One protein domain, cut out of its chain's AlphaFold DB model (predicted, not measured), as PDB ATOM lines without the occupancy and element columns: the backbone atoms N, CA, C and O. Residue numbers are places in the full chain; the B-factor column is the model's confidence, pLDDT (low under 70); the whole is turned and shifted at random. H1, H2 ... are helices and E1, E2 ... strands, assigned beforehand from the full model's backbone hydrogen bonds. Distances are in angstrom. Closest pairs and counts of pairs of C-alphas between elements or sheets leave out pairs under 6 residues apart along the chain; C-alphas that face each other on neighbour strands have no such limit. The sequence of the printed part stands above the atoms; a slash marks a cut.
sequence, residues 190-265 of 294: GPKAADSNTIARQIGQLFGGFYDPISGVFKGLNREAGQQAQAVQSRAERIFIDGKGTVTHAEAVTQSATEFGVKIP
ATOM      1  N   GLY A 190      38.090  30.776  32.922       48.38
ATOM      2  CA  GLY A 190      36.811  31.129  33.517       48.38
ATOM      3  C   GLY A 190      36.952  31.096  35.042       48.38
ATOM      4  O   GLY A 190      37.909  30.493  35.559       48.38
ATOM      5  N   PRO A 191      36.045  31.753  35.779       51.88
ATOM      6  CA  PRO A 191      36.076  31.669  37.229       51.88
ATOM      7  C   PRO A 191      36.050  30.179  37.576       51.88
ATOM      8  O   PRO A 191      35.226  29.429  37.048       51.88
ATOM      9  N   LYS A 192      37.007  29.701  38.384       62.91
ATOM     10  CA  LYS A 192      37.009  28.276  38.733       62.91
ATOM     11  C   LYS A 192      35.666  27.982  39.396       62.91
ATOM     12  O   LYS A 192      35.141  28.831  40.111       62.91
ATOM     13  N   ALA A 193      35.131  26.774  39.229       60.03
ATOM     14  CA  ALA A 193      33.835  26.422  39.816       60.03
ATOM     15  C   ALA A 193      33.780  26.701  41.336       60.03
ATOM     16  O   ALA A 193      32.745  27.075  41.874       60.03
ATOM     17  N   ALA A 194      34.921  26.585  42.029       64.75
ATOM     18  CA  ALA A 194      35.067  26.968  43.431       64.75
ATOM     19  C   ALA A 194      34.864  28.478  43.692       64.75
ATOM     20  O   ALA A 194      34.237  28.839  44.687       64.75
ATOM     21  N   ASP A 195      35.355  29.349  42.806       72.94
ATOM     22  CA  ASP A 195      35.221  30.806  42.910       72.94
ATOM     23  C   ASP A 195      33.775  31.244  42.654       72.94
ATOM     24  O   ASP A 195      33.201  31.977  43.459       72.94
ATOM     25  N   SER A 196      33.157  30.719  41.589       74.25
ATOM     26  CA  SER A 196      31.747  30.976  41.256       74.25
ATOM     27  C   SER A 196      30.814  30.501  42.379       74.25
ATOM     28  O   SER A 196      29.977  31.266  42.858       74.25
ATOM     29  N   ASN A 197      31.042  29.301  42.930       71.50
ATOM     30  CA  ASN A 197      30.279  28.800  44.079       71.50
ATOM     31  C   ASN A 197      30.454  29.661  45.341       71.50
ATOM     32  O   ASN A 197      29.519  29.787  46.135       71.50
ATOM     33  N   THR A 198      31.640  30.239  45.554       76.81
ATOM     34  CA  THR A 198      31.912  31.112  46.707       76.81
ATOM     35  C   THR A 198      31.155  32.432  46.579       76.81
ATOM     36  O   THR A 198      30.454  32.824  47.513       76.81
ATOM     37  N   ILE A 199      31.219  33.063  45.402       80.94
ATOM     38  CA  ILE A 199      30.472  34.286  45.068       80.94
ATOM     39  C   ILE A 199      28.969  34.046  45.216       80.94
ATOM     40  O   ILE A 199      28.272  34.795  45.900       80.94
ATOM     41  N   ALA A 200      28.468  32.955  44.643       78.94
ATOM     42  CA  ALA A 200      27.053  32.637  44.679       78.94
ATOM     43  C   ALA A 200      26.555  32.355  46.107       78.94
ATOM     44  O   ALA A 200      25.494  32.828  46.497       78.94
ATOM     45  N   ARG A 201      27.335  31.682  46.963       76.19
ATOM     46  CA  ARG A 201      26.963  31.517  48.383       76.19
ATOM     47  C   ARG A 201      26.858  32.847  49.129       76.19
ATOM     48  O   ARG A 201      25.900  33.030  49.877       76.19
ATOM     49  N   GLN A 202      27.800  33.766  48.912       80.81
ATOM     50  CA  GLN A 202      27.782  35.097  49.536       80.81
ATOM     51  C   GLN A 202      26.575  35.925  49.078       80.81
ATOM     52  O   GLN A 202      25.937  36.594  49.885       80.81
ATOM     53  N   ILE A 203      26.203  35.821  47.803       75.81
ATOM     54  CA  ILE A 203      25.007  36.479  47.261       75.81
ATOM     55  C   ILE A 203      23.732  35.864  47.833       75.81
ATOM     56  O   ILE A 203      22.809  36.589  48.185       75.81
ATOM     57  N   GLY A 204      23.684  34.539  47.986       74.31
ATOM     58  CA  GLY A 204      22.544  33.867  48.605       74.31
ATOM     59  C   GLY A 204      22.297  34.421  50.005       74.31
ATOM     60  O   GLY A 204      21.188  34.857  50.299       74.31
ATOM     61  N   GLN A 205      23.358  34.519  50.810       77.00
ATOM     62  CA  GLN A 205      23.303  35.123  52.144       77.00
ATOM     63  C   GLN A 205      22.850  36.588  52.109       77.00
ATOM     64  O   GLN A 205      22.029  36.981  52.934       77.00
ATOM     65  N   LEU A 206      23.331  37.377  51.143       77.00
ATOM     66  CA  LEU A 206      22.972  38.791  51.008       77.00
ATOM     67  C   LEU A 206      21.474  39.003  50.746       77.00
ATOM     68  O   LEU A 206      20.876  39.925  51.293       77.00
ATOM     69  N   PHE A 207      20.869  38.145  49.927       76.25
ATOM     70  CA  PHE A 207      19.448  38.218  49.581       76.25
ATOM     71  C   PHE A 207      18.541  37.447  50.561       76.25
ATOM     72  O   PHE A 207      17.325  37.447  50.388       76.25
ATOM     73  N   GLY A 208      19.103  36.802  51.592       73.00
ATOM     74  CA  GLY A 208      18.349  36.011  52.573       73.00
ATOM     75  C   GLY A 208      17.941  34.613  52.089       73.00
ATOM     76  O   GLY A 208      17.051  33.994  52.665       73.00
ATOM     77  N   GLY A 209      18.583  34.115  51.033       74.88
ATOM     78  CA  GLY A 209      18.378  32.785  50.469       74.88
ATOM     79  C   GLY A 209      19.620  31.906  50.582       74.88
ATOM     80  O   GLY A 209      20.570  32.187  51.315       74.88
ATOM     81  N   PHE A 210      19.637  30.817  49.822       75.00
ATOM     82  CA  PHE A 210      20.798  29.943  49.725       75.00
ATOM     83  C   PHE A 210      21.057  29.540  48.280       75.00
ATOM     84  O   PHE A 210      20.136  29.291  47.506       75.00
ATOM     85  N   TYR A 211      22.334  29.481  47.915       72.44
ATOM     86  CA  TYR A 211      22.750  29.004  46.607       72.44
ATOM     87  C   TYR A 211      22.931  27.489  46.635       72.44
ATOM     88  O   TYR A 211      23.674  26.963  47.469       72.44
ATOM     89  N   ASP A 212      22.259  26.797  45.719       70.38
ATOM     90  CA  ASP A 212      22.431  25.368  45.508       70.38
ATOM     91  C   ASP A 212      23.425  25.135  44.354       70.38
ATOM     92  O   ASP A 212      23.054  25.296  43.190       70.38
ATOM     93  N   PRO A 213      24.680  24.739  44.644       49.59
ATOM     94  CA  PRO A 213      25.714  24.552  43.627       49.59
ATOM     95  C   PRO A 213      25.442  23.367  42.693       49.59
ATOM     96  O   PRO A 213      26.120  23.230  41.679       49.59
ATOM     97  N   ILE A 214      24.477  22.500  43.021       48.28
ATOM     98  CA  ILE A 214      24.090  21.368  42.172       48.28
ATOM     99  C   ILE A 214      23.103  21.831  41.097       48.28
ATOM    100  O   ILE A 214      23.214  21.415  39.946       48.28
ATOM    101  N   SER A 215      22.147  22.694  41.454       51.12
ATOM    102  CA  SER A 215      21.149  23.222  40.511       51.12
ATOM    103  C   SER A 215      21.545  24.551  39.866       51.12
ATOM    104  O   SER A 215      20.960  24.924  38.853       51.12
ATOM    105  N   GLY A 216      22.525  25.265  40.424       58.53
ATOM    106  CA  GLY A 216      22.947  26.581  39.948       58.53
ATOM    107  C   GLY A 216      21.929  27.692  40.229       58.53
ATOM    108  O   GLY A 216      21.975  28.740  39.587       58.53
ATOM    109  N   VAL A 217      20.992  27.469  41.158       70.44
ATOM    110  CA  VAL A 217      19.864  28.373  41.431       70.44
ATOM    111  C   VAL A 217      19.848  28.807  42.897       70.44
ATOM    112  O   VAL A 217      20.202  28.050  43.805       70.44
ATOM    113  N   PHE A 218      19.393  30.038  43.127       69.75
ATOM    114  CA  PHE A 218      19.108  30.562  44.457       69.75
ATOM    115  C   PHE A 218      17.736  30.093  44.942       69.75
ATOM    116  O   PHE A 218      16.713  30.366  44.314       69.75
ATOM    117  N   LYS A 219      17.715  29.399  46.076       65.25
ATOM    118  CA  LYS A 219      16.508  28.914  46.746       65.25
ATOM    119  C   LYS A 219      16.190  29.775  47.968       65.25
ATOM    120  O   LYS A 219      17.062  30.443  48.521       65.25
ATOM    121  N   GLY A 220      14.923  29.761  48.381       70.50
ATOM    122  CA  GLY A 220      14.425  30.596  49.483       70.50
ATOM    123  C   GLY A 220      14.192  32.064  49.107       70.50
ATOM    124  O   GLY A 220      13.836  32.855  49.970       70.50
ATOM    125  N   LEU A 221      14.356  32.423  47.828       70.94
ATOM    126  CA  LEU A 221      14.076  33.755  47.297       70.94
ATOM    127  C   LEU A 221      12.779  33.748  46.486       70.94
ATOM    128  O   LEU A 221      12.451  32.761  45.824       70.94
ATOM    129  N   ASN A 222      12.055  34.868  46.498       64.19
ATOM    130  CA  ASN A 222      10.975  35.081  45.539       64.19
ATOM    131  C   ASN A 222      11.557  35.284  44.122       64.19
ATOM    132  O   ASN A 222      12.759  35.487  43.947       64.19
ATOM    133  N   ARG A 223      10.712  35.214  43.088       58.34
ATOM    134  CA  ARG A 223      11.164  35.250  41.685       58.34
ATOM    135  C   ARG A 223      11.969  36.509  41.341       58.34
ATOM    136  O   ARG A 223      12.954  36.413  40.618       58.34
ATOM    137  N   GLU A 224      11.559  37.660  41.861       64.12
ATOM    138  CA  GLU A 224      12.199  38.953  41.602       64.12
ATOM    139  C   GLU A 224      13.575  39.048  42.282       64.12
ATOM    140  O   GLU A 224      14.572  39.360  41.633       64.12
ATOM    141  N   ALA A 225      13.664  38.650  43.554       62.34
ATOM    142  CA  ALA A 225      14.917  38.579  44.300       62.34
ATOM    143  C   ALA A 225      15.870  37.516  43.734       62.34
ATOM    144  O   ALA A 225      17.076  37.731  43.694       62.34
ATOM    145  N   GLY A 226      15.349  36.386  43.243       63.75
ATOM    146  CA  GLY A 226      16.146  35.353  42.580       63.75
ATOM    147  C   GLY A 226      16.771  35.838  41.270       63.75
ATOM    148  O   GLY A 226      17.944  35.572  41.015       63.75
ATOM    149  N   GLN A 227      16.020  36.596  40.465       66.31
ATOM    150  CA  GLN A 227      16.536  37.212  39.238       66.31
ATOM    151  C   GLN A 227      17.593  38.280  39.538       66.31
ATOM    152  O   GLN A 227      18.636  38.310  38.887       66.31
ATOM    153  N   GLN A 228      17.366  39.118  40.554       66.69
ATOM    154  CA  GLN A 228      18.361  40.096  40.996       66.69
ATOM    155  C   GLN A 228      19.626  39.423  41.541       66.69
ATOM    156  O   GLN A 228      20.727  39.822  41.171       66.69
ATOM    157  N   ALA A 229      19.497  38.365  42.344       68.06
ATOM    158  CA  ALA A 229      20.630  37.594  42.849       68.06
ATOM    159  C   ALA A 229      21.464  36.980  41.710       68.06
ATOM    160  O   ALA A 229      22.692  37.063  41.729       68.06
ATOM    161  N   GLN A 230      20.818  36.437  40.673       73.56
ATOM    162  CA  GLN A 230      21.512  35.939  39.479       73.56
ATOM    163  C   GLN A 230      22.231  37.058  38.711       73.56
ATOM    164  O   GLN A 230      23.379  36.879  38.307       73.56
ATOM    165  N   ALA A 231      21.598  38.223  38.544       67.50
ATOM    166  CA  ALA A 231      22.220  39.369  37.878       67.50
ATOM    167  C   ALA A 231      23.453  39.880  38.646       67.50
ATOM    168  O   ALA A 231      24.515  40.100  38.053       67.50
ATOM    169  N   VAL A 232      23.340  39.981  39.975       70.19
ATOM    170  CA  VAL A 232      24.446  40.341  40.870       70.19
ATOM    171  C   VAL A 232      25.564  39.299  40.796       70.19
ATOM    172  O   VAL A 232      26.735  39.679  40.759       70.19
ATOM    173  N   GLN A 233      25.237  38.006  40.702       79.25
ATOM    174  CA  GLN A 233      26.222  36.931  40.566       79.25
ATOM    175  C   GLN A 233      27.029  37.063  39.282       79.25
ATOM    176  O   GLN A 233      28.256  37.147  39.344       79.25
ATOM    177  N   SER A 234      26.361  37.152  38.132       75.62
ATOM    178  CA  SER A 234      27.054  37.262  36.847       75.62
ATOM    179  C   SER A 234      27.954  38.497  36.771       75.62
ATOM    180  O   SER A 234      29.006  38.465  36.133       75.62
ATOM    181  N   ARG A 235      27.567  39.599  37.422       75.00
ATOM    182  CA  ARG A 235      28.383  40.816  37.466       75.00
ATOM    183  C   ARG A 235      29.543  40.716  38.459       75.00
ATOM    184  O   ARG A 235      30.648  41.129  38.110       75.00
ATOM    185  N   ALA A 236      29.336  40.117  39.630       71.62
ATOM    186  CA  ALA A 236      30.394  39.864  40.609       71.62
ATOM    187  C   ALA A 236      31.476  38.929  40.042       71.62
ATOM    188  O   ALA A 236      32.665  39.188  40.204       71.62
ATOM    189  N   GLU A 237      31.085  37.893  39.298       77.94
ATOM    190  CA  GLU A 237      32.029  37.002  38.613       77.94
ATOM    191  C   GLU A 237      32.903  37.761  37.608       77.94
ATOM    192  O   GLU A 237      34.119  37.578  37.598       77.94
ATOM    193  N   ARG A 238      32.324  38.677  36.818       73.81
ATOM    194  CA  ARG A 238      33.107  39.530  35.904       73.81
ATOM    195  C   ARG A 238      34.076  40.438  36.652       73.81
ATOM    196  O   ARG A 238      35.243  40.478  36.286       73.81
ATOM    197  N   ILE A 239      33.624  41.111  37.713       72.00
ATOM    198  CA  ILE A 239      34.473  41.992  38.534       72.00
ATOM    199  C   ILE A 239      35.664  41.212  39.112       72.00
ATOM    200  O   ILE A 239      36.799  41.684  39.061       72.00
ATOM    201  N   PHE A 240      35.424  39.996  39.604       76.69
ATOM    202  CA  PHE A 240      36.470  39.132  40.147       76.69
ATOM    203  C   PHE A 240      37.496  38.705  39.081       76.69
ATOM    204  O   PHE A 240      38.704  38.766  39.316       76.69
ATOM    205  N   ILE A 241      37.030  38.317  37.887       73.50
ATOM    206  CA  ILE A 241      37.895  37.926  36.759       73.50
ATOM    207  C   ILE A 241      38.714  39.120  36.257       73.50
ATOM    208  O   ILE A 241      39.929  39.007  36.065       73.50
ATOM    209  N   ASP A 242      38.065  40.269  36.059       72.25
ATOM    210  CA  ASP A 242      38.691  41.490  35.545       72.25
ATOM    211  C   ASP A 242      39.702  42.070  36.542       72.25
ATOM    212  O   ASP A 242      40.729  42.617  36.134       72.25
ATOM    213  N   GLY A 243      39.469  41.865  37.842       68.31
ATOM    214  CA  GLY A 243      40.391  42.216  38.918       68.31
ATOM    215  C   GLY A 243      41.692  41.405  38.936       68.31
ATOM    216  O   GLY A 243      42.609  41.766  39.663       68.31
ATOM    217  N   LYS A 244      41.819  40.313  38.163       68.56
ATOM    218  CA  LYS A 244      43.052  39.498  38.039       68.56
ATOM    219  C   LYS A 244      43.742  39.169  39.383       68.56
ATOM    220  O   LYS A 244      44.968  39.090  39.449       68.56
ATOM    221  N   GLY A 245      42.960  38.961  40.446       67.31
ATOM    222  CA  GLY A 245      43.451  38.622  41.788       67.31
ATOM    223  C   GLY A 245      43.671  39.798  42.750       67.31
ATOM    224  O   GLY A 245      44.054  39.551  43.889       67.31
ATOM    225  N   THR A 246      43.412  41.048  42.349       70.62
ATOM    226  CA  THR A 246      43.429  42.208  43.266       70.62
ATOM    227  C   THR A 246      42.097  42.442  43.973       70.62
ATOM    228  O   THR A 246      42.035  43.272  44.871       70.62
ATOM    229  N   VAL A 247      41.036  41.751  43.550       72.12
ATOM    230  CA  VAL A 247      39.679  41.881  44.090       72.12
ATOM    231  C   VAL A 247      39.273  40.551  44.712       72.12
ATOM    232  O   VAL A 247      39.358  39.505  44.069       72.12
ATOM    233  N   THR A 248      38.838  40.579  45.967       78.12
ATOM    234  CA  THR A 248      38.319  39.402  46.673       78.12
ATOM    235  C   THR A 248      36.885  39.076  46.240       78.12
ATOM    236  O   THR A 248      36.167  39.934  45.725       78.12
ATOM    237  N   HIS A 249      36.413  37.843  46.479       79.75
ATOM    238  CA  HIS A 249      35.025  37.461  46.166       79.75
ATOM    239  C   HIS A 249      34.009  38.385  46.860       79.75
ATOM    240  O   HIS A 249      33.045  38.815  46.232       79.75
ATOM    241  N   ALA A 250      34.271  38.761  48.117       76.62
ATOM    242  CA  ALA A 250      33.393  39.632  48.897       76.62
ATOM    243  C   ALA A 250      33.349  41.070  48.353       76.62
ATOM    244  O   ALA A 250      32.272  41.663  48.285       76.62
ATOM    245  N   GLU A 251      34.487  41.628  47.929       77.88
ATOM    246  CA  GLU A 251      34.540  42.950  47.288       77.88
ATOM    247  C   GLU A 251      33.807  42.942  45.945       77.88
ATOM    248  O   GLU A 251      33.028  43.854  45.670       77.88
ATOM    249  N   ALA A 252      33.969  41.882  45.150       81.12
ATOM    250  CA  ALA A 252      33.265  41.730  43.881       81.12
ATOM    251  C   ALA A 252      31.738  41.632  44.064       81.12
ATOM    252  O   ALA A 252      30.981  42.268  43.327       81.12
ATOM    253  N   VAL A 253      31.276  40.885  45.076       80.88
ATOM    254  CA  VAL A 253      29.854  40.799  45.452       80.88
ATOM    255  C   VAL A 253      29.332  42.149  45.931       80.88
ATOM    256  O   VAL A 253      28.261  42.571  45.507       80.88
ATOM    257  N   THR A 254      30.097  42.845  46.767       80.19
ATOM    258  CA  THR A 254      29.736  44.157  47.321       80.19
ATOM    259  C   THR A 254      29.601  45.214  46.226       80.19
ATOM    260  O   THR A 254      28.605  45.938  46.168       80.19
ATOM    261  N   GLN A 255      30.585  45.284  45.330       79.19
ATOM    262  CA  GLN A 255      30.590  46.219  44.212       79.19
ATOM    263  C   GLN A 255      29.419  45.936  43.265       79.19
ATOM    264  O   GLN A 255      28.680  46.852  42.917       79.19
ATOM    265  N   SER A 256      29.189  44.664  42.929       79.81
ATOM    266  CA  SER A 256      28.048  44.243  42.112       79.81
ATOM    267  C   SER A 256      26.704  44.587  42.769       79.81
ATOM    268  O   SER A 256      25.863  45.250  42.170       79.81
ATOM    269  N   ALA A 257      26.504  44.220  44.034       74.94
ATOM    270  CA  ALA A 257      25.279  44.513  44.773       74.94
ATOM    271  C   ALA A 257      24.991  46.023  44.855       74.94
ATOM    272  O   ALA A 257      23.841  46.438  44.710       74.94
ATOM    273  N   THR A 258      26.035  46.843  45.002       75.06
ATOM    274  CA  THR A 258      25.921  48.308  44.988       75.06
ATOM    275  C   THR A 258      25.498  48.837  43.615       75.06
ATOM    276  O   THR A 258      24.629  49.706  43.549       75.06
ATOM    277  N   GLU A 259      26.054  48.305  42.519       74.19
ATOM    278  CA  GLU A 259      25.659  48.675  41.147       74.19
ATOM    279  C   GLU A 259      24.175  48.378  40.871       74.19
ATOM    280  O   GLU A 259      23.504  49.159  40.196       74.19
ATOM    281  N   PHE A 260      23.642  47.290  41.435       69.38
ATOM    282  CA  PHE A 260      22.231  46.904  41.312       69.38
ATOM    283  C   PHE A 260      21.313  47.525  42.382       69.38
ATOM    284  O   PHE A 260      20.125  47.210  42.427       69.38
ATOM    285  N   GLY A 261      21.830  48.414  43.238       71.88
ATOM    286  CA  GLY A 261      21.032  49.123  44.245       71.88
ATOM    287  C   GLY A 261      20.551  48.256  45.416       71.88
ATOM    288  O   GLY A 261      19.609  48.633  46.115       71.88
ATOM    289  N   VAL A 262      21.184  47.105  45.653       73.81
ATOM    290  CA  VAL A 262      20.865  46.206  46.769       73.81
ATOM    291  C   VAL A 262      21.430  46.801  48.058       73.81
ATOM    292  O   VAL A 262      22.627  47.062  48.169       73.81
ATOM    293  N   LYS A 263      20.575  47.013  49.062       60.00
ATOM    294  CA  LYS A 263      21.012  47.507  50.375       60.00
ATOM    295  C   LYS A 263      21.727  46.392  51.136       60.00
ATOM    296  O   LYS A 263      21.086  45.460  51.609       60.00
ATOM    297  N   ILE A 264      23.042  46.516  51.281       55.78
ATOM    298  CA  ILE A 264      23.861  45.591  52.067       55.78
ATOM    299  C   ILE A 264      23.756  45.978  53.554       55.78
ATOM    300  O   ILE A 264      24.113  47.108  53.911       55.78
ATOM    301  N   PRO A 265      23.292  45.084  54.448       44.69
ATOM    302  CA  PRO A 265      23.306  45.340  55.887       44.69
ATOM    303  C   PRO A 265      24.739  45.626  56.361       44.69
ATOM    304  O   PRO A 265      25.633  44.809  56.162       44.69
TER     305      PRO A 265
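Overview. This is residues 190 to 265 of the 294 residues of an uncharacterized protein of viral metagenome (UniProt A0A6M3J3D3). Three helices pack crosswise in a triangle, each touching the other two, with H1 and H3 on one side of the longest helix, H2. A small hairpin of two short strands, E1 and E2, packs on residues 197 to 207 of H1 and on residues 225 to 230 of H2. The printed part has 76 residues with three named helices and two named strands, in the order H1, E1, E2, H2, H3; the sheet, E1 - E2, is antiparallel and the class is mostly helix. The whole is compact, with a radius of gyration of the C-alphas of 11.3 A, and spans 33 by 28 by 17 A.

Along the chain. Start at Gly 190 and find C-alpha 193 at (33.835, 26.422, 39.816); from there H1 runs through residues 193 to 207, 21.0 A from first to last C-alpha. Next come E1, residues 210 to 212, and E2, residues 217 to 219. Find C-alpha 223 at (11.164, 35.250, 41.685), where H2 begins; it takes residues 223 to 242 and measures 28.9 A. H3, residues 249 to 259, measures 15.4 A and ends at C-alpha 259, at (25.659, 48.675, 41.147).

Arrangement. Look first at Ala 200 and Gln 233, the closest C-alphas of H1 and H2, 6.0 A apart; the two helices touch at a steep tilt of 43 degrees and run opposite ways. H1 also touches H3, the same way at a steep tilt of 49 degrees, with the C-alphas of Ile 199 and His 249 closest at 5.7 A. H2 touches H3 with its residues 232 to 240 alone, opposite ways at a steep tilt of 58 degrees; here the closest C-alphas are those of Ala 236 and Ala 252, 4.7 A apart. In H1, H2 and H3 every O i to N i+4 pair is within hydrogen-bond range. E1 and E2 form an antiparallel hairpin: find N 210 and O 219 at 2.9 A, and N 219 and O 210 at 2.8 A, both within hydrogen-bond range. The closest C-alphas of H1 and E1, Gly 204 and Phe 210, are 4.4 A apart, and those of E2 and H2, Phe 218 and Gly 226, are 5.9 A apart. H3 is apart from E1 and from E2.

Size, cuts and confidence. The two C-alphas farthest apart are those of Asn 222 and Thr 246, at 33.3 A. The printed part, residues 190 to 265, has no cut. The links from H1 to E1, E1 to E2 and E2 to H2 are tight, the link from H2 to H3 is short, and none is long. In this predicted model the mean pLDDT of the printed part is 70.2; 27 residues are under 70, among them residues 190 to 194, 222 to 229 and 263 to 265.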